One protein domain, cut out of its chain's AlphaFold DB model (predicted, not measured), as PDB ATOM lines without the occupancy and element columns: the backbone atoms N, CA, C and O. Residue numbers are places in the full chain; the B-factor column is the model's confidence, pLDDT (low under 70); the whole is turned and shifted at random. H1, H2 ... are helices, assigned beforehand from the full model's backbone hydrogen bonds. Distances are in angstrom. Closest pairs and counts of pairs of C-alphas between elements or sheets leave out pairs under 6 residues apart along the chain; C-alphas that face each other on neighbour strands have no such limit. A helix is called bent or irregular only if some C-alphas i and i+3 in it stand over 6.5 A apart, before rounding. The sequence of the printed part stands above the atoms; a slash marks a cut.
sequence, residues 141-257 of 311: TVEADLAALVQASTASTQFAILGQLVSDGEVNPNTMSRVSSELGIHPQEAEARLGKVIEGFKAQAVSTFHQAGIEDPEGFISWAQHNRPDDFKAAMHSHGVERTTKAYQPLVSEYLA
ATOM      1  N   THR A 141     -63.849  -6.797 -26.644       95.38
ATOM      2  CA  THR A 141     -63.432  -6.979 -25.245       95.38
ATOM      3  C   THR A 141     -61.985  -7.449 -25.177       95.38
ATOM      4  O   THR A 141     -61.216  -6.954 -24.359       95.38
ATOM      5  N   VAL A 142     -61.602  -8.375 -26.062       96.81
ATOM      6  CA  VAL A 142     -60.225  -8.877 -26.152       96.81
ATOM      7  C   VAL A 142     -59.289  -7.778 -26.653       96.81
ATOM      8  O   VAL A 142     -58.188  -7.625 -26.132       96.81
ATOM      9  N   GLU A 143     -59.745  -6.961 -27.601       96.19
ATOM     10  CA  GLU A 143     -59.010  -5.785 -28.070       96.19
ATOM     11  C   GLU A 143     -58.795  -4.757 -26.945       96.19
ATOM     12  O   GLU A 143     -57.698  -4.223 -26.788       96.19
ATOM     13  N   ALA A 144     -59.810  -4.520 -26.109       95.00
ATOM     14  CA  ALA A 144     -59.683  -3.653 -24.939       95.00
ATOM     15  C   ALA A 144     -58.712  -4.224 -23.889       95.00
ATOM     16  O   ALA A 144     -57.912  -3.471 -23.327       95.00
ATOM     17  N   ASP A 145     -58.741  -5.539 -23.649       95.69
ATOM     18  CA  ASP A 145     -57.784  -6.220 -22.769       95.69
ATOM     19  C   ASP A 145     -56.349  -6.099 -23.317       95.69
ATOM     20  O   ASP A 145     -55.431  -5.774 -22.561       95.69
ATOM     21  N   LEU A 146     -56.148  -6.275 -24.629       96.50
ATOM     22  CA  LEU A 146     -54.855  -6.073 -25.292       96.50
ATOM     23  C   LEU A 146     -54.364  -4.629 -25.140       96.50
ATOM     24  O   LEU A 146     -53.223  -4.411 -24.733       96.50
ATOM     25  N   ALA A 147     -55.219  -3.640 -25.407       95.69
ATOM     26  CA  ALA A 147     -54.868  -2.229 -25.253       95.69
ATOM     27  C   ALA A 147     -54.469  -1.895 -23.807       95.69
ATOM     28  O   ALA A 147     -53.461  -1.222 -23.585       95.69
ATOM     29  N   ALA A 148     -55.209  -2.408 -22.819       94.31
ATOM     30  CA  ALA A 148     -54.885  -2.229 -21.407       94.31
ATOM     31  C   ALA A 148     -53.544  -2.882 -21.035       94.31
ATOM     32  O   ALA A 148     -52.738  -2.267 -20.337       94.31
ATOM     33  N   LEU A 149     -53.272  -4.096 -21.531       95.00
ATOM     34  CA  LEU A 149     -51.995  -4.783 -21.326       95.00
ATOM     35  C   LEU A 149     -50.829  -3.991 -21.926       95.00
ATOM     36  O   LEU A 149     -49.824  -3.791 -21.249       95.00
ATOM     37  N   VAL A 150     -50.958  -3.508 -23.163       95.12
ATOM     38  CA  VAL A 150     -49.904  -2.741 -23.849       95.12
ATOM     39  C   VAL A 150     -49.639  -1.402 -23.155       95.12
ATOM     40  O   VAL A 150     -48.486  -1.010 -23.012       95.12
ATOM     41  N   GLN A 151     -50.676  -0.708 -22.681       95.31
ATOM     42  CA  GLN A 151     -50.517   0.576 -21.986       95.31
ATOM     43  C   GLN A 151     -49.905   0.432 -20.588       95.31
ATOM     44  O   GLN A 151     -49.147   1.302 -20.160       95.31
ATOM     45  N   ALA A 152     -50.249  -0.636 -19.864       94.19
ATOM     46  CA  ALA A 152     -49.775  -0.856 -18.500       94.19
ATOM     47  C   ALA A 152     -48.389  -1.513 -18.437       94.19
ATOM     48  O   ALA A 152     -47.669  -1.314 -17.460       94.19
ATOM     49  N   SER A 153     -48.013  -2.301 -19.448       95.00
ATOM     50  CA  SER A 153     -46.763  -3.064 -19.434       95.00
ATOM     51  C   SER A 153     -45.609  -2.350 -20.126       95.00
ATOM     52  O   SER A 153     -45.784  -1.608 -21.092       95.00
ATOM     53  N   THR A 154     -44.386  -2.611 -19.665       95.12
ATOM     54  CA  THR A 154     -43.194  -2.089 -20.349       95.12
ATOM     55  C   THR A 154     -42.960  -2.822 -21.671       95.12
ATOM     56  O   THR A 154     -43.234  -4.018 -21.779       95.12
ATOM     57  N   ALA A 155     -42.340  -2.160 -22.655       90.19
ATOM     58  CA  ALA A 155     -41.950  -2.809 -23.915       90.19
ATOM     59  C   ALA A 155     -41.111  -4.081 -23.676       90.19
ATOM     60  O   ALA A 155     -41.312  -5.105 -24.321       90.19
ATOM     61  N   SER A 156     -40.219  -4.062 -22.676       89.19
ATOM     62  CA  SER A 156     -39.420  -5.235 -22.296       89.19
ATOM     63  C   SER A 156     -40.267  -6.421 -21.814       89.19
ATOM     64  O   SER A 156     -39.897  -7.579 -22.014       89.19
ATOM     65  N   THR A 157     -41.396  -6.148 -21.160       93.69
ATOM     66  CA  THR A 157     -42.348  -7.164 -20.709       93.69
ATOM     67  C   THR A 157     -43.131  -7.713 -21.897       93.69
ATOM     68  O   THR A 157     -43.227  -8.929 -22.031       93.69
ATOM     69  N   GLN A 158     -43.581  -6.847 -22.805       93.56
ATOM     70  CA  GLN A 158     -44.287  -7.232 -24.033       93.56
ATOM     71  C   GLN A 158     -43.437  -8.155 -24.920       93.56
ATOM     72  O   GLN A 158     -43.881  -9.246 -25.277       93.56
ATOM     73  N   PHE A 159     -42.179  -7.786 -25.193       92.12
ATOM     74  CA  PHE A 159     -41.262  -8.630 -25.969       92.12
ATOM     75  C   PHE A 159     -40.947  -9.958 -25.273       92.12
ATOM     76  O   PHE A 159     -40.817 -10.984 -25.939       92.12
ATOM     77  N   ALA A 160     -40.854  -9.974 -23.940       92.44
ATOM     78  CA  ALA A 160     -40.640 -11.214 -23.198       92.44
ATOM     79  C   ALA A 160     -41.847 -12.160 -23.283       92.44
ATOM     80  O   ALA A 160     -41.648 -13.361 -23.446       92.44
ATOM     81  N   ILE A 161     -43.075 -11.631 -23.198       94.81
ATOM     82  CA  ILE A 161     -44.311 -12.407 -23.384       94.81
ATOM     83  C   ILE A 161     -44.327 -13.022 -24.781       94.81
ATOM     84  O   ILE A 161     -44.477 -14.235 -24.908       94.81
ATOM     85  N   LEU A 162     -44.138 -12.199 -25.817       94.62
ATOM     86  CA  LEU A 162     -44.174 -12.661 -27.201       94.62
ATOM     87  C   LEU A 162     -43.078 -13.698 -27.473       94.62
ATOM     88  O   LEU A 162     -43.357 -14.753 -28.034       94.62
ATOM     89  N   GLY A 163     -41.846 -13.439 -27.028       91.38
ATOM     90  CA  GLY A 163     -40.725 -14.359 -27.213       91.38
ATOM     91  C   GLY A 163     -40.950 -15.721 -26.550       91.38
ATOM     92  O   GLY A 163     -40.635 -16.747 -27.155       91.38
ATOM     93  N   GLN A 164     -41.531 -15.744 -25.346       95.75
ATOM     94  CA  GLN A 164     -41.873 -16.984 -24.634       95.75
ATOM     95  C   GLN A 164     -43.032 -17.715 -25.306       95.75
ATOM     96  O   GLN A 164     -42.936 -18.910 -25.553       95.75
ATOM     97  N   LEU A 165     -44.080 -17.000 -25.714       95.94
ATOM     98  CA  LEU A 165     -45.205 -17.603 -26.423       95.94
ATOM     99  C   LEU A 165     -44.772 -18.250 -27.751       95.94
ATOM    100  O   LEU A 165     -45.224 -19.341 -28.080       95.94
ATOM    101  N   VAL A 166     -43.878 -17.601 -28.500       94.06
ATOM    102  CA  VAL A 166     -43.352 -18.117 -29.775       94.06
ATOM    103  C   VAL A 166     -42.387 -19.293 -29.570       94.06
ATOM    104  O   VAL A 166     -42.351 -20.217 -30.384       94.06
ATOM    105  N   SER A 167     -41.579 -19.261 -28.509       91.81
ATOM    106  CA  SER A 167     -40.548 -20.282 -28.271       91.81
ATOM    107  C   SER A 167     -41.089 -21.508 -27.544       91.81
ATOM    108  O   SER A 167     -40.831 -22.630 -27.981       91.81
ATOM    109  N   ASP A 168     -41.841 -21.272 -26.471       94.31
ATOM    110  CA  ASP A 168     -42.244 -22.266 -25.475       94.31
ATOM    111  C   ASP A 168     -43.749 -22.581 -25.546       94.31
ATOM    112  O   ASP A 168     -44.198 -23.586 -25.003       94.31
ATOM    113  N   GLY A 169     -44.545 -21.744 -26.224       92.69
ATOM    114  CA  GLY A 169     -46.004 -21.891 -26.296       92.69
ATOM    115  C   GLY A 169     -46.745 -21.408 -25.046       92.69
ATOM    116  O   GLY A 169     -47.975 -21.380 -25.035       92.69
ATOM    117  N   GLU A 170     -46.015 -20.989 -24.013       95.88
ATOM    118  CA  GLU A 170     -46.546 -20.514 -22.739       95.88
ATOM    119  C   GLU A 170     -45.711 -19.355 -22.184       95.88
ATOM    120  O   GLU A 170     -44.561 -19.150 -22.560       95.88
ATOM    121  N   VAL A 171     -46.301 -18.574 -21.277       96.06
ATOM    122  CA  VAL A 171     -45.619 -17.461 -20.602       96.06
ATOM    123  C   VAL A 171     -45.169 -17.933 -19.231       96.06
ATOM    124  O   VAL A 171     -45.977 -18.415 -18.439       96.06
ATOM    125  N   ASN A 172     -43.885 -17.774 -18.916       96.38
ATOM    126  CA  ASN A 172     -43.361 -18.299 -17.662       96.38
ATOM    127  C   ASN A 172     -43.904 -17.533 -16.431       96.38
ATOM    128  O   ASN A 172     -44.215 -16.335 -16.513       96.38
ATOM    129  N   PRO A 173     -43.957 -18.174 -15.244       96.19
ATOM    130  CA  PRO A 173     -44.534 -17.565 -14.040       96.19
ATOM    131  C   PRO A 173     -43.855 -16.259 -13.595       96.19
ATOM    132  O   PRO A 173     -44.503 -15.375 -13.031       96.19
ATOM    133  N   ASN A 174     -42.555 -16.107 -13.864       96.12
ATOM    134  CA  ASN A 174     -41.804 -14.894 -13.525       96.12
ATOM    135  C   ASN A 174     -42.254 -13.701 -14.376       96.12
ATOM    136  O   ASN A 174     -42.441 -12.599 -13.861       96.12
ATOM    137  N   THR A 175     -42.471 -13.923 -15.672       96.12
ATOM    138  CA  THR A 175     -42.981 -12.904 -16.592       96.12
ATOM    139  C   THR A 175     -44.412 -12.550 -16.230       96.12
ATOM    140  O   THR A 175     -44.719 -11.368 -16.127       96.12
ATOM    141  N   MET A 176     -45.245 -13.541 -15.900       97.12
ATOM    142  CA  MET A 176     -46.612 -13.297 -15.435       97.12
ATOM    143  C   MET A 176     -46.664 -12.498 -14.120       97.12
ATOM    144  O   MET A 176     -47.505 -11.615 -13.955       97.12
ATOM    145  N   SER A 177     -45.735 -12.747 -13.191       95.94
ATOM    146  CA  SER A 177     -45.623 -11.982 -11.937       95.94
ATOM    147  C   SER A 177     -45.246 -10.517 -12.178       95.94
ATOM    148  O   SER A 177     -45.717  -9.620 -11.478       95.94
ATOM    149  N   ARG A 178     -44.412 -10.255 -13.190       96.19
ATOM    150  CA  ARG A 178     -44.083  -8.891 -13.620       96.19
ATOM    151  C   ARG A 178     -45.281  -8.212 -14.279       96.19
ATOM    152  O   ARG A 178     -45.594  -7.091 -13.909       96.19
ATOM    153  N   VAL A 179     -45.980  -8.909 -15.176       95.81
ATOM    154  CA  VAL A 179     -47.204  -8.417 -15.829       95.81
ATOM    155  C   VAL A 179     -48.250  -8.011 -14.791       95.81
ATOM    156  O   VAL A 179     -48.739  -6.886 -14.826       95.81
ATOM    157  N   SER A 180     -48.546  -8.877 -13.817       97.25
ATOM    158  CA  SER A 180     -49.530  -8.576 -12.769       97.25
ATOM    159  C   SER A 180     -49.121  -7.393 -11.888       97.25
ATOM    160  O   SER A 180     -49.964  -6.561 -11.555       97.25
ATOM    161  N   SER A 181     -47.824  -7.266 -11.585       97.50
ATOM    162  CA  SER A 181     -47.270  -6.124 -10.851       97.50
ATOM    163  C   SER A 181     -47.382  -4.813 -11.640       97.50
ATOM    164  O   SER A 181     -47.755  -3.795 -11.064       97.50
ATOM    165  N   GLU A 182     -47.100  -4.834 -12.947       96.62
ATOM    166  CA  GLU A 182     -47.214  -3.673 -13.846       96.62
ATOM    167  C   GLU A 182     -48.678  -3.225 -14.026       96.62
ATOM    168  O   GLU A 182     -48.965  -2.031 -14.051       96.62
ATOM    169  N   LEU A 183     -49.621  -4.170 -14.061       95.25
ATOM    170  CA  LEU A 183     -51.065  -3.900 -14.137       95.25
ATOM    171  C   LEU A 183     -51.701  -3.504 -12.797       95.25
ATOM    172  O   LEU A 183     -52.823  -2.999 -12.785       95.25
ATOM    173  N   GLY A 184     -51.039  -3.773 -11.668       96.88
ATOM    174  CA  GLY A 184     -51.612  -3.577 -10.335       96.88
ATOM    175  C   GLY A 184     -52.798  -4.502 -10.027       96.88
ATOM    176  O   GLY A 184     -53.692  -4.114  -9.274       96.88
ATOM    177  N   ILE A 185     -52.825  -5.709 -10.605       97.56
ATOM    178  CA  ILE A 185     -53.906  -6.699 -10.433       97.56
ATOM    179  C   ILE A 185     -53.378  -8.026  -9.882       97.56
ATOM    180  O   ILE A 185     -52.173  -8.274  -9.828       97.56
ATOM    181  N   HIS A 186     -54.285  -8.914  -9.473       97.38
ATOM    182  CA  HIS A 186     -53.902 -10.246  -9.007       97.38
ATOM    183  C   HIS A 186     -53.328 -11.111 -10.149       97.38
ATOM    184  O   HIS A 186     -53.836 -11.046 -11.271       97.38
ATOM    185  N   PRO A 187     -52.325 -11.977  -9.885       95.25
ATOM    186  CA  PRO A 187     -51.709 -12.827 -10.909       95.25
ATOM    187  C   PRO A 187     -52.700 -13.668 -11.719       95.25
ATOM    188  O   PRO A 187     -52.579 -13.735 -12.936       95.25
ATOM    189  N   GLN A 188     -53.711 -14.246 -11.065       96.25
ATOM    190  CA  GLN A 188     -54.734 -15.059 -11.734       96.25
ATOM    191  C   GLN A 188     -55.597 -14.231 -12.696       96.25
ATOM    192  O   GLN A 188     -56.042 -14.728 -13.726       96.25
ATOM    193  N   GLU A 189     -55.841 -12.960 -12.370       96.88
ATOM    194  CA  GLU A 189     -56.586 -12.057 -13.245       96.88
ATOM    195  C   GLU A 189     -55.743 -11.647 -14.458       96.88
ATOM    196  O   GLU A 189     -56.249 -11.648 -15.580       96.88
ATOM    197  N   ALA A 190     -54.452 -11.359 -14.253       96.38
ATOM    198  CA  ALA A 190     -53.515 -11.074 -15.339       96.38
ATOM    199  C   ALA A 190     -53.386 -12.257 -16.310       96.38
ATOM    200  O   ALA A 190     -53.466 -12.066 -17.522       96.38
ATOM    201  N   GLU A 191     -53.264 -13.474 -15.779       96.56
ATOM    202  CA  GLU A 191     -53.217 -14.709 -16.563       96.56
ATOM    203  C   GLU A 191     -54.497 -14.904 -17.385       96.56
ATOM    204  O   GLU A 191     -54.425 -15.152 -18.587       96.56
ATOM    205  N   ALA A 192     -55.670 -14.708 -16.775       96.81
ATOM    206  CA  ALA A 192     -56.945 -14.825 -17.475       96.81
ATOM    207  C   ALA A 192     -57.093 -13.798 -18.611       96.81
ATOM    208  O   ALA A 192     -57.585 -14.143 -19.687       96.81
ATOM    209  N   ARG A 193     -56.671 -12.543 -18.400       97.00
ATOM    210  CA  ARG A 193     -56.703 -11.502 -19.442       97.00
ATOM    211  C   ARG A 193     -55.722 -11.805 -20.568       97.00
ATOM    212  O   ARG A 193     -56.107 -11.768 -21.733       97.00
ATOM    213  N   LEU A 194     -54.481 -12.165 -20.233       96.88
ATOM    214  CA  LEU A 194     -53.479 -12.514 -21.238       96.88
ATOM    215  C   LEU A 194     -53.900 -13.747 -22.047       96.88
ATOM    216  O   LEU A 194     -53.761 -13.747 -23.266       96.88
ATOM    217  N   GLY A 195     -54.478 -14.758 -21.395       96.94
ATOM    218  CA  GLY A 195     -55.007 -15.948 -22.056       96.94
ATOM    219  C   GLY A 195     -56.059 -15.611 -23.114       96.94
ATOM    220  O   GLY A 195     -55.970 -16.102 -24.235       96.94
ATOM    221  N   LYS A 196     -57.004 -14.708 -22.817       97.56
ATOM    222  CA  LYS A 196     -57.996 -14.251 -23.809       97.56
ATOM    223  C   LYS A 196     -57.353 -13.563 -25.009       97.56
ATOM    224  O   LYS A 196     -57.767 -13.807 -26.136       97.56
ATOM    225  N   VAL A 197     -56.346 -12.723 -24.773       97.31
ATOM    226  CA  VAL A 197     -55.608 -12.041 -25.846       97.31
ATOM    227  C   VAL A 197     -54.881 -13.049 -26.732       97.31
ATOM    228  O   VAL A 197     -55.002 -12.980 -27.952       97.31
ATOM    229  N   ILE A 198     -54.203 -14.033 -26.134       97.19
ATOM    230  CA  ILE A 198     -53.538 -15.122 -26.864       97.19
ATOM    231  C   ILE A 198     -54.543 -15.898 -27.726       97.19
ATOM    232  O   ILE A 198     -54.289 -16.122 -28.910       97.19
ATOM    233  N   GLU A 199     -55.692 -16.279 -27.167       97.06
ATOM    234  CA  GLU A 199     -56.744 -16.968 -27.923       97.06
ATOM    235  C   GLU A 199     -57.330 -16.091 -29.042       97.06
ATOM    236  O   GLU A 199     -57.623 -16.598 -30.123       97.06
ATOM    237  N   GLY A 200     -57.421 -14.774 -28.841       97.25
ATOM    238  CA  GLY A 200     -57.810 -13.819 -29.883       97.25
ATOM    239  C   GLY A 200     -56.858 -13.829 -31.082       97.25
ATOM    240  O   GLY A 200     -57.305 -13.960 -32.224       97.25
ATOM    241  N   PHE A 201     -55.546 -13.766 -30.836       97.50
ATOM    242  CA  PHE A 201     -54.535 -13.873 -31.896       97.50
ATOM    243  C   PHE A 201     -54.588 -15.230 -32.609       97.50
ATOM    244  O   PHE A 201     -54.558 -15.282 -33.841       97.50
ATOM    245  N   LYS A 202     -54.731 -16.337 -31.866       96.94
ATOM    246  CA  LYS A 202     -54.894 -17.675 -32.460       96.94
ATOM    247  C   LYS A 202     -56.126 -17.745 -33.359       96.94
ATOM    248  O   LYS A 202     -56.026 -18.217 -34.489       96.94
ATOM    249  N   ALA A 203     -57.269 -17.242 -32.895       96.94
ATOM    250  CA  ALA A 203     -58.504 -17.221 -33.672       96.94
ATOM    251  C   ALA A 203     -58.363 -16.389 -34.958       96.94
ATOM    252  O   ALA A 203     -58.851 -16.798 -36.012       96.94
ATOM    253  N   GLN A 204     -57.654 -15.258 -34.900       97.25
ATOM    254  CA  GLN A 204     -57.359 -14.429 -36.073       97.25
ATOM    255  C   GLN A 204     -56.474 -15.168 -37.094       97.25
ATOM    256  O   GLN A 204     -56.780 -15.171 -38.292       97.25
ATOM    257  N   ALA A 205     -55.420 -15.849 -36.634       97.44
ATOM    258  CA  ALA A 205     -54.562 -16.666 -37.493       97.44
ATOM    259  C   ALA A 205     -55.348 -17.823 -38.138       97.44
ATOM    260  O   ALA A 205     -55.334 -17.975 -39.357       97.44
ATOM    261  N   VAL A 206     -56.126 -18.570 -37.349       97.56
ATOM    262  CA  VAL A 206     -56.986 -19.665 -37.835       97.56
ATOM    263  C   VAL A 206     -58.007 -19.172 -38.863       97.56
ATOM    264  O   VAL A 206     -58.177 -19.795 -39.910       97.56
ATOM    265  N   SER A 207     -58.652 -18.028 -38.614       96.12
ATOM    266  CA  SER A 207     -59.569 -17.422 -39.585       96.12
ATOM    267  C   SER A 207     -58.864 -17.110 -40.906       96.12
ATOM    268  O   SER A 207     -59.404 -17.398 -41.972       96.12
ATOM    269  N   THR A 208     -57.632 -16.597 -40.844       95.81
ATOM    270  CA  THR A 208     -56.809 -16.334 -42.034       95.81
ATOM    271  C   THR A 208     -56.503 -17.623 -42.797       95.81
ATOM    272  O   THR A 208     -56.609 -17.650 -44.024       95.81
ATOM    273  N   PHE A 209     -56.176 -18.713 -42.099       96.50
ATOM    274  CA  PHE A 209     -55.898 -20.007 -42.731       96.50
ATOM    275  C   PHE A 209     -57.132 -20.549 -43.462       96.50
ATOM    276  O   PHE A 209     -57.033 -20.931 -44.628       96.50
ATOM    277  N   HIS A 210     -58.309 -20.478 -42.838       94.94
ATOM    278  CA  HIS A 210     -59.567 -20.853 -43.485       94.94
ATOM    279  C   HIS A 210     -59.891 -19.986 -44.705       94.94
ATOM    280  O   HIS A 210     -60.285 -20.508 -45.748       94.94
ATOM    281  N   GLN A 211     -59.695 -18.667 -44.617       92.19
ATOM    282  CA  GLN A 211     -59.892 -17.764 -45.756       92.19
ATOM    283  C   GLN A 211     -58.954 -18.092 -46.924       92.19
ATOM    284  O   GLN A 211     -59.333 -17.919 -48.084       92.19
ATOM    285  N   ALA A 212     -57.761 -18.604 -46.623       91.25
ATOM    286  CA  ALA A 212     -56.792 -19.046 -47.611       91.25
ATOM    287  C   ALA A 212     -57.041 -20.469 -48.152       91.25
ATOM    288  O   ALA A 212     -56.299 -20.909 -49.028       91.25
ATOM    289  N   GLY A 213     -58.080 -21.166 -47.680       90.06
ATOM    290  CA  GLY A 213     -58.464 -22.490 -48.177       90.06
ATOM    291  C   GLY A 213     -57.923 -23.674 -47.379       90.06
ATOM    292  O   GLY A 213     -58.025 -24.801 -47.847       90.06
ATOM    293  N   ILE A 214     -57.349 -23.448 -46.195       93.19
ATOM    294  CA  ILE A 214     -56.923 -24.527 -45.295       93.19
ATOM    295  C   ILE A 214     -58.131 -24.994 -44.472       93.19
ATOM    296  O   ILE A 214     -58.653 -24.241 -43.646       93.19
ATOM    297  N   GLU A 215     -58.574 -26.234 -44.681       91.06
ATOM    298  CA  GLU A 215     -59.700 -26.823 -43.936       91.06
ATOM    299  C   GLU A 215     -59.297 -27.362 -42.564       91.06
ATOM    300  O   GLU A 215     -60.082 -27.274 -41.620       91.06
ATOM    301  N   ASP A 216     -58.054 -27.836 -42.444       93.75
ATOM    302  CA  ASP A 216     -57.444 -28.312 -41.202       93.75
ATOM    303  C   ASP A 216     -56.301 -27.379 -40.735       93.75
ATOM    304  O   ASP A 216     -55.122 -27.603 -41.044       93.75
ATOM    305  N   PRO A 217     -56.622 -26.297 -39.996       96.31
ATOM    306  CA  PRO A 217     -55.630 -25.408 -39.402       96.31
ATOM    307  C   PRO A 217     -54.634 -26.118 -38.481       96.31
ATOM    308  O   PRO A 217     -53.471 -25.723 -38.436       96.31
ATOM    309  N   GLU A 218     -55.060 -27.149 -37.747       96.56
ATOM    310  CA  GLU A 218     -54.186 -27.883 -36.826       96.56
ATOM    311  C   GLU A 218     -53.138 -28.686 -37.604       96.56
ATOM    312  O   GLU A 218     -51.948 -28.642 -37.277       96.56
ATOM    313  N   GLY A 219     -53.553 -29.337 -38.694       94.69
ATOM    314  CA  GLY A 219     -52.659 -29.990 -39.647       94.69
ATOM    315  C   GLY A 219     -51.667 -29.023 -40.296       94.69
ATOM    316  O   GLY A 219     -50.484 -29.355 -40.428       94.69
ATOM    317  N   PHE A 220     -52.103 -27.808 -40.650       96.69
ATOM    318  CA  PHE A 220     -51.208 -26.752 -41.135       96.69
ATOM    319  C   PHE A 220     -50.188 -26.318 -40.077       96.69
ATOM    320  O   PHE A 220     -48.992 -26.284 -40.368       96.69
ATOM    321  N   ILE A 221     -50.634 -26.018 -38.853       97.25
ATOM    322  CA  ILE A 221     -49.761 -25.586 -37.752       97.25
ATOM    323  C   ILE A 221     -48.723 -26.671 -37.448       97.25
ATOM    324  O   ILE A 221     -47.531 -26.375 -37.382       97.25
ATOM    325  N   SER A 222     -49.152 -27.931 -37.340       96.44
ATOM    326  CA  SER A 222     -48.265 -29.079 -37.120       96.44
ATOM    327  C   SER A 222     -47.233 -29.226 -38.244       96.44
ATOM    328  O   SER A 222     -46.033 -29.377 -37.994       96.44
ATOM    329  N   TRP A 223     -47.668 -29.097 -39.503       96.06
ATOM    330  CA  TRP A 223     -46.761 -29.106 -40.648       96.06
ATOM    331  C   TRP A 223     -45.748 -27.958 -40.590       96.06
ATOM    332  O   TRP A 223     -44.559 -28.207 -40.798       96.06
ATOM    333  N   ALA A 224     -46.188 -26.732 -40.294       97.50
ATOM    334  CA  ALA A 224     -45.333 -25.550 -40.257       97.50
ATOM    335  C   ALA A 224     -44.294 -25.658 -39.133       97.50
ATOM    336  O   ALA A 224     -43.107 -25.449 -39.371       97.50
ATOM    337  N   GLN A 225     -44.705 -26.099 -37.943       96.56
ATOM    338  CA  GLN A 225     -43.805 -26.359 -36.818       96.56
ATOM    339  C   GLN A 225     -42.749 -27.426 -37.136       96.56
ATOM    340  O   GLN A 225     -41.616 -27.318 -36.671       96.56
ATOM    341  N   HIS A 226     -43.089 -28.448 -37.925       97.00
ATOM    342  CA  HIS A 226     -42.152 -29.522 -38.264       97.00
ATOM    343  C   HIS A 226     -41.224 -29.180 -39.440       97.00
ATOM    344  O   HIS A 226     -40.034 -29.477 -39.395       97.00
ATOM    345  N   ASN A 227     -41.759 -28.577 -40.505       96.94
ATOM    346  CA  ASN A 227     -41.048 -28.394 -41.777       96.94
ATOM    347  C   ASN A 227     -40.423 -27.002 -41.919       96.94
ATOM    348  O   ASN A 227     -39.437 -26.838 -42.639       96.94
ATOM    349  N   ARG A 228     -41.002 -25.999 -41.253       97.81
ATOM    350  CA  ARG A 228     -40.626 -24.583 -41.336       97.81
ATOM    351  C   ARG A 228     -40.643 -23.914 -39.946       97.81
ATOM    352  O   ARG A 228     -41.265 -22.863 -39.794       97.81
ATOM    353  N   PRO A 229     -39.994 -24.497 -38.914       96.94
ATOM    354  CA  PRO A 229     -40.103 -24.004 -37.538       96.94
ATOM    355  C   PRO A 229     -39.682 -22.538 -37.389       96.94
ATOM    356  O   PRO A 229     -40.360 -21.779 -36.702       96.94
ATOM    357  N   ASP A 230     -38.588 -22.136 -38.039       96.75
ATOM    358  CA  ASP A 230     -38.051 -20.777 -37.924       96.75
ATOM    359  C   ASP A 230     -38.956 -19.749 -38.615       96.75
ATOM    360  O   ASP A 230     -39.285 -18.723 -38.022       96.75
ATOM    361  N   ASP A 231     -39.442 -20.058 -39.822       97.56
ATOM    362  CA  ASP A 231     -40.362 -19.190 -40.566       97.56
ATOM    363  C   ASP A 231     -41.720 -19.073 -39.859       97.56
ATOM    364  O   ASP A 231     -42.303 -17.991 -39.799       97.56
ATOM    365  N   PHE A 232     -42.222 -20.168 -39.275       98.00
ATOM    366  CA  PHE A 232     -43.467 -20.149 -38.508       98.00
ATOM    367  C   PHE A 232     -43.337 -19.293 -37.246       98.00
ATOM    368  O   PHE A 232     -44.202 -18.462 -36.973       98.00
ATOM    369  N   LYS A 233     -42.223 -19.419 -36.515       97.06
ATOM    370  CA  LYS A 233     -41.922 -18.559 -35.363       97.06
ATOM    371  C   LYS A 233     -41.783 -17.091 -35.764       97.06
ATOM    372  O   LYS A 233     -42.313 -16.224 -35.072       97.06
ATOM    373  N   ALA A 234     -41.117 -16.808 -36.884       95.44
ATOM    374  CA  ALA A 234     -41.001 -15.457 -37.422       95.44
ATOM    375  C   ALA A 234     -42.375 -14.872 -37.787       95.44
ATOM    376  O   ALA A 234     -42.656 -13.723 -37.449       95.44
ATOM    377  N   ALA A 235     -43.257 -15.671 -38.395       97.69
ATOM    378  CA  ALA A 235     -44.620 -15.258 -38.717       97.69
ATOM    379  C   ALA A 235     -45.462 -14.980 -37.463       97.69
ATOM    380  O   ALA A 235     -46.135 -13.954 -37.405       97.69
ATOM    381  N   MET A 236     -45.373 -15.827 -36.431       97.69
ATOM    382  CA  MET A 236     -46.033 -15.583 -35.142       97.69
ATOM    383  C   MET A 236     -45.522 -14.308 -34.461       97.69
ATOM    384  O   MET A 236     -46.308 -13.535 -33.917       97.69
ATOM    385  N   HIS A 237     -44.209 -14.071 -34.497       95.50
ATOM    386  CA  HIS A 237     -43.615 -12.858 -33.946       95.50
ATOM    387  C   HIS A 237     -44.090 -11.607 -34.701       95.50
ATOM    388  O   HIS A 237     -44.533 -10.647 -34.075       95.50
ATOM    389  N   SER A 238     -44.032 -11.626 -36.036       94.81
ATOM    390  CA  SER A 238     -44.541 -10.541 -36.886       94.81
ATOM    391  C   SER A 238     -46.027 -10.288 -36.615       94.81
ATOM    392  O   SER A 238     -46.415  -9.150 -36.387       94.81
ATOM    393  N   HIS A 239     -46.843 -11.337 -36.476       97.00
ATOM    394  CA  HIS A 239     -48.257 -11.199 -36.131       97.00
ATOM    395  C   HIS A 239     -48.478 -10.521 -34.774       97.00
ATOM    396  O   HIS A 239     -49.336  -9.648 -34.661       97.00
ATOM    397  N   GLY A 240     -47.678 -10.850 -33.760       94.50
ATOM    398  CA  GLY A 240     -47.754 -10.192 -32.453       94.50
ATOM    399  C   GLY A 240     -47.324  -8.718 -32.463       94.50
ATOM    400  O   GLY A 240     -47.909  -7.916 -31.739       94.50
ATOM    401  N   VAL A 241     -46.319  -8.355 -33.270       92.25
ATOM    402  CA  VAL A 241     -45.757  -6.989 -33.318       92.25
ATOM    403  C   VAL A 241     -46.505  -6.089 -34.297       92.25
ATOM    404  O   VAL A 241     -46.944  -5.003 -33.936       92.25
ATOM    405  N   GLU A 242     -46.637  -6.535 -35.541       93.12
ATOM    406  CA  GLU A 242     -47.231  -5.782 -36.651       93.12
ATOM    407  C   GLU A 242     -48.750  -5.929 -36.693       93.12
ATOM    408  O   GLU A 242     -49.417  -5.247 -37.466       93.12
ATOM    409  N   ARG A 243     -49.311  -6.823 -35.866       94.50
ATOM    410  CA  ARG A 243     -50.754  -7.056 -35.770       94.50
ATOM    411  C   ARG A 243     -51.395  -7.418 -37.116       94.50
ATOM    412  O   ARG A 243     -52.530  -7.053 -37.392       94.50
ATOM    413  N   THR A 244     -50.681  -8.157 -37.958       95.56
ATOM    414  CA  THR A 244     -51.187  -8.647 -39.248       95.56
ATOM    415  C   THR A 244     -50.837 -10.114 -39.452       95.56
ATOM    416  O   THR A 244     -49.815 -10.601 -38.973       95.56
ATOM    417  N   THR A 245     -51.676 -10.837 -40.192       96.94
ATOM    418  CA  THR A 245     -51.452 -12.252 -40.523       96.94
ATOM    419  C   THR A 245     -50.726 -12.451 -41.858       96.94
ATOM    420  O   THR A 245     -50.468 -13.589 -42.263       96.94
ATOM    421  N   LYS A 246     -50.330 -11.367 -42.542       96.38
ATOM    422  CA  LYS A 246     -49.632 -11.405 -43.843       96.38
ATOM    423  C   LYS A 246     -48.401 -12.321 -43.837       96.38
ATOM    424  O   LYS A 246     -48.155 -13.014 -44.826       96.38
ATOM    425  N   ALA A 247     -47.661 -12.373 -42.728       96.38
ATOM    426  CA  ALA A 247     -46.440 -13.169 -42.605       96.38
ATOM    427  C   ALA A 247     -46.664 -14.691 -42.725       96.38
ATOM    428  O   ALA A 247     -45.735 -15.418 -43.069       96.38
ATOM    429  N   TYR A 248     -47.890 -15.192 -42.525       97.81
ATOM    430  CA  TYR A 248     -48.195 -16.612 -42.728       97.81
ATOM    431  C   TYR A 248     -48.380 -16.995 -44.203       97.81
ATOM    432  O   TYR A 248     -48.352 -18.179 -44.537       97.81
ATOM    433  N   GLN A 249     -48.577 -16.031 -45.108       95.62
ATOM    434  CA  GLN A 249     -48.963 -16.311 -46.495       95.62
ATOM    435  C   GLN A 249     -47.962 -17.210 -47.256       95.62
ATOM    436  O   GLN A 249     -48.420 -18.126 -47.954       95.62
ATOM    437  N   PRO A 250     -46.630 -17.029 -47.130       95.62
ATOM    438  CA  PRO A 250     -45.668 -17.921 -47.775       95.62
ATOM    439  C   PRO A 250     -45.810 -19.374 -47.302       95.62
ATOM    440  O   PRO A 250     -45.845 -20.285 -48.128       95.62
ATOM    441  N   LEU A 251     -45.990 -19.580 -45.991       97.38
ATOM    442  CA  LEU A 251     -46.179 -20.903 -45.385       97.38
ATOM    443  C   LEU A 251     -47.470 -21.561 -45.863       97.38
ATOM    444  O   LEU A 251     -47.472 -22.738 -46.210       97.38
ATOM    445  N   VAL A 252     -48.561 -20.795 -45.922       96.25
ATOM    446  CA  VAL A 252     -49.851 -21.267 -46.438       96.25
ATOM    447  C   VAL A 252     -49.727 -21.704 -47.899       96.25
ATOM    448  O   VAL A 252     -50.185 -22.785 -48.263       96.25
ATOM    449  N   SER A 253     -49.065 -20.899 -48.734       92.62
ATOM    450  CA  SER A 253     -48.870 -21.214 -50.157       92.62
ATOM    451  C   SER A 253     -48.059 -22.494 -50.344       92.62
ATOM    452  O   SER A 253     -48.402 -23.334 -51.175       92.62
ATOM    453  N   GLU A 254     -46.996 -22.656 -49.556       94.69
ATOM    454  CA  GLU A 254     -46.171 -23.860 -49.577       94.69
ATOM    455  C   GLU A 254     -46.952 -25.089 -49.092       94.69
ATOM    456  O   GLU A 254     -46.943 -26.126 -49.760       94.69
ATOM    457  N   TYR A 255     -47.690 -24.972 -47.986       95.44
ATOM    458  CA  TYR A 255     -48.518 -26.057 -47.466       95.44
ATOM    459  C   TYR A 255     -49.531 -26.546 -48.506       95.44
ATOM    460  O   TYR A 255     -49.577 -27.745 -48.797       95.44
ATOM    461  N   LEU A 256     -50.275 -25.628 -49.128       93.00
ATOM    462  CA  LEU A 256     -51.255 -25.959 -50.164       93.00
ATOM    463  C   LEU A 256     -50.591 -26.601 -51.392       93.00
ATOM    464  O   LEU A 256     -51.099 -27.587 -51.921       93.00
ATOM    465  N   ALA A 257     -49.417 -26.120 -51.813       91.06
ATOM    466  CA  ALA A 257     -48.684 -26.700 -52.941       91.06
ATOM    467  C   ALA A 257     -48.237 -28.155 -52.693       91.06
ATOM    468  O   ALA A 257     -48.063 -28.920 -53.643       91.06
TER     469      ALA A 257
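Overview. This is residues 141 to 257 of the 311 residues of an uncharacterized protein of Microvirga ossetica (UniProt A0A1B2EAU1). Four helices, H3, H2, H6 and H7, stand side by side in a row, neighbours running opposite ways, and the long H4 runs lengthwise along one side of that row. H1 packs on H4, and H5 packs across H7. The printed part has 117 residues with seven named helices, H1 to H7 in order, and no named strand: all helix, the packing part aligned and part crossed. It is compact, with a radius of gyration of the C-alphas of 15.0 A, yet elongated, spanning 48 by 26 by 21 A.

Arrangement. Start with H1, residues 141 to 152, which touches residues 193 to 200 alone of H4, residues 187 to 211; the closest C-alphas, Val 142 and Val 197, are 5.6 A apart. Next, H2, residues 155 to 168, and H3, residues 173 to 183, form a helical hairpin at a shallow tilt of 32 degrees, with residues 157 to 161 alone of H2 touching H3; the closest C-alphas are Ile 161 and Thr 175, 6.9 A. H4 touches H3 with residues 187 to 191 alone, closest at C-alphas 180 and 187, 5.1 A. Then H5, residues 217 to 227, touches residues 251 to 255 alone of H7, residues 246 to 257, about perpendicular at 88 degrees; the closest C-alphas are Phe 220 and Tyr 255, 6.9 A. H6, residues 229 to 242, touches residues 162 to 167 alone of H2, closest at C-alphas 233 and 166, 5.8 A. H6 and H7 form a helical hairpin at 33 degrees, shallow but only just, with residues 246 to 251 alone of H7 touching H6; C-alphas 235 and 247 are closest, 4.8 A. Every O i to N i+4 pair is within hydrogen-bond range in H1 to H6, and 6 of 8 in H7.

Along the chain. Find C-alpha 141 at (-63.432, -6.979, -25.245), where H1 begins. H4 runs 36.1 A from C-alpha 187 at (-51.709, -12.827, -10.909). H7 is irregular, C-alphas 247 and 250 being 7.1 A apart, and it ends at C-alpha 257 at (-48.684, -26.700, -52.941).

Size, cuts and confidence. The C-alphas farthest apart, Gly 184 and Ala 257, are 48.6 A apart. The printed part has no cut, its six links are tight, and no printed residue is under 70 in pLDDT.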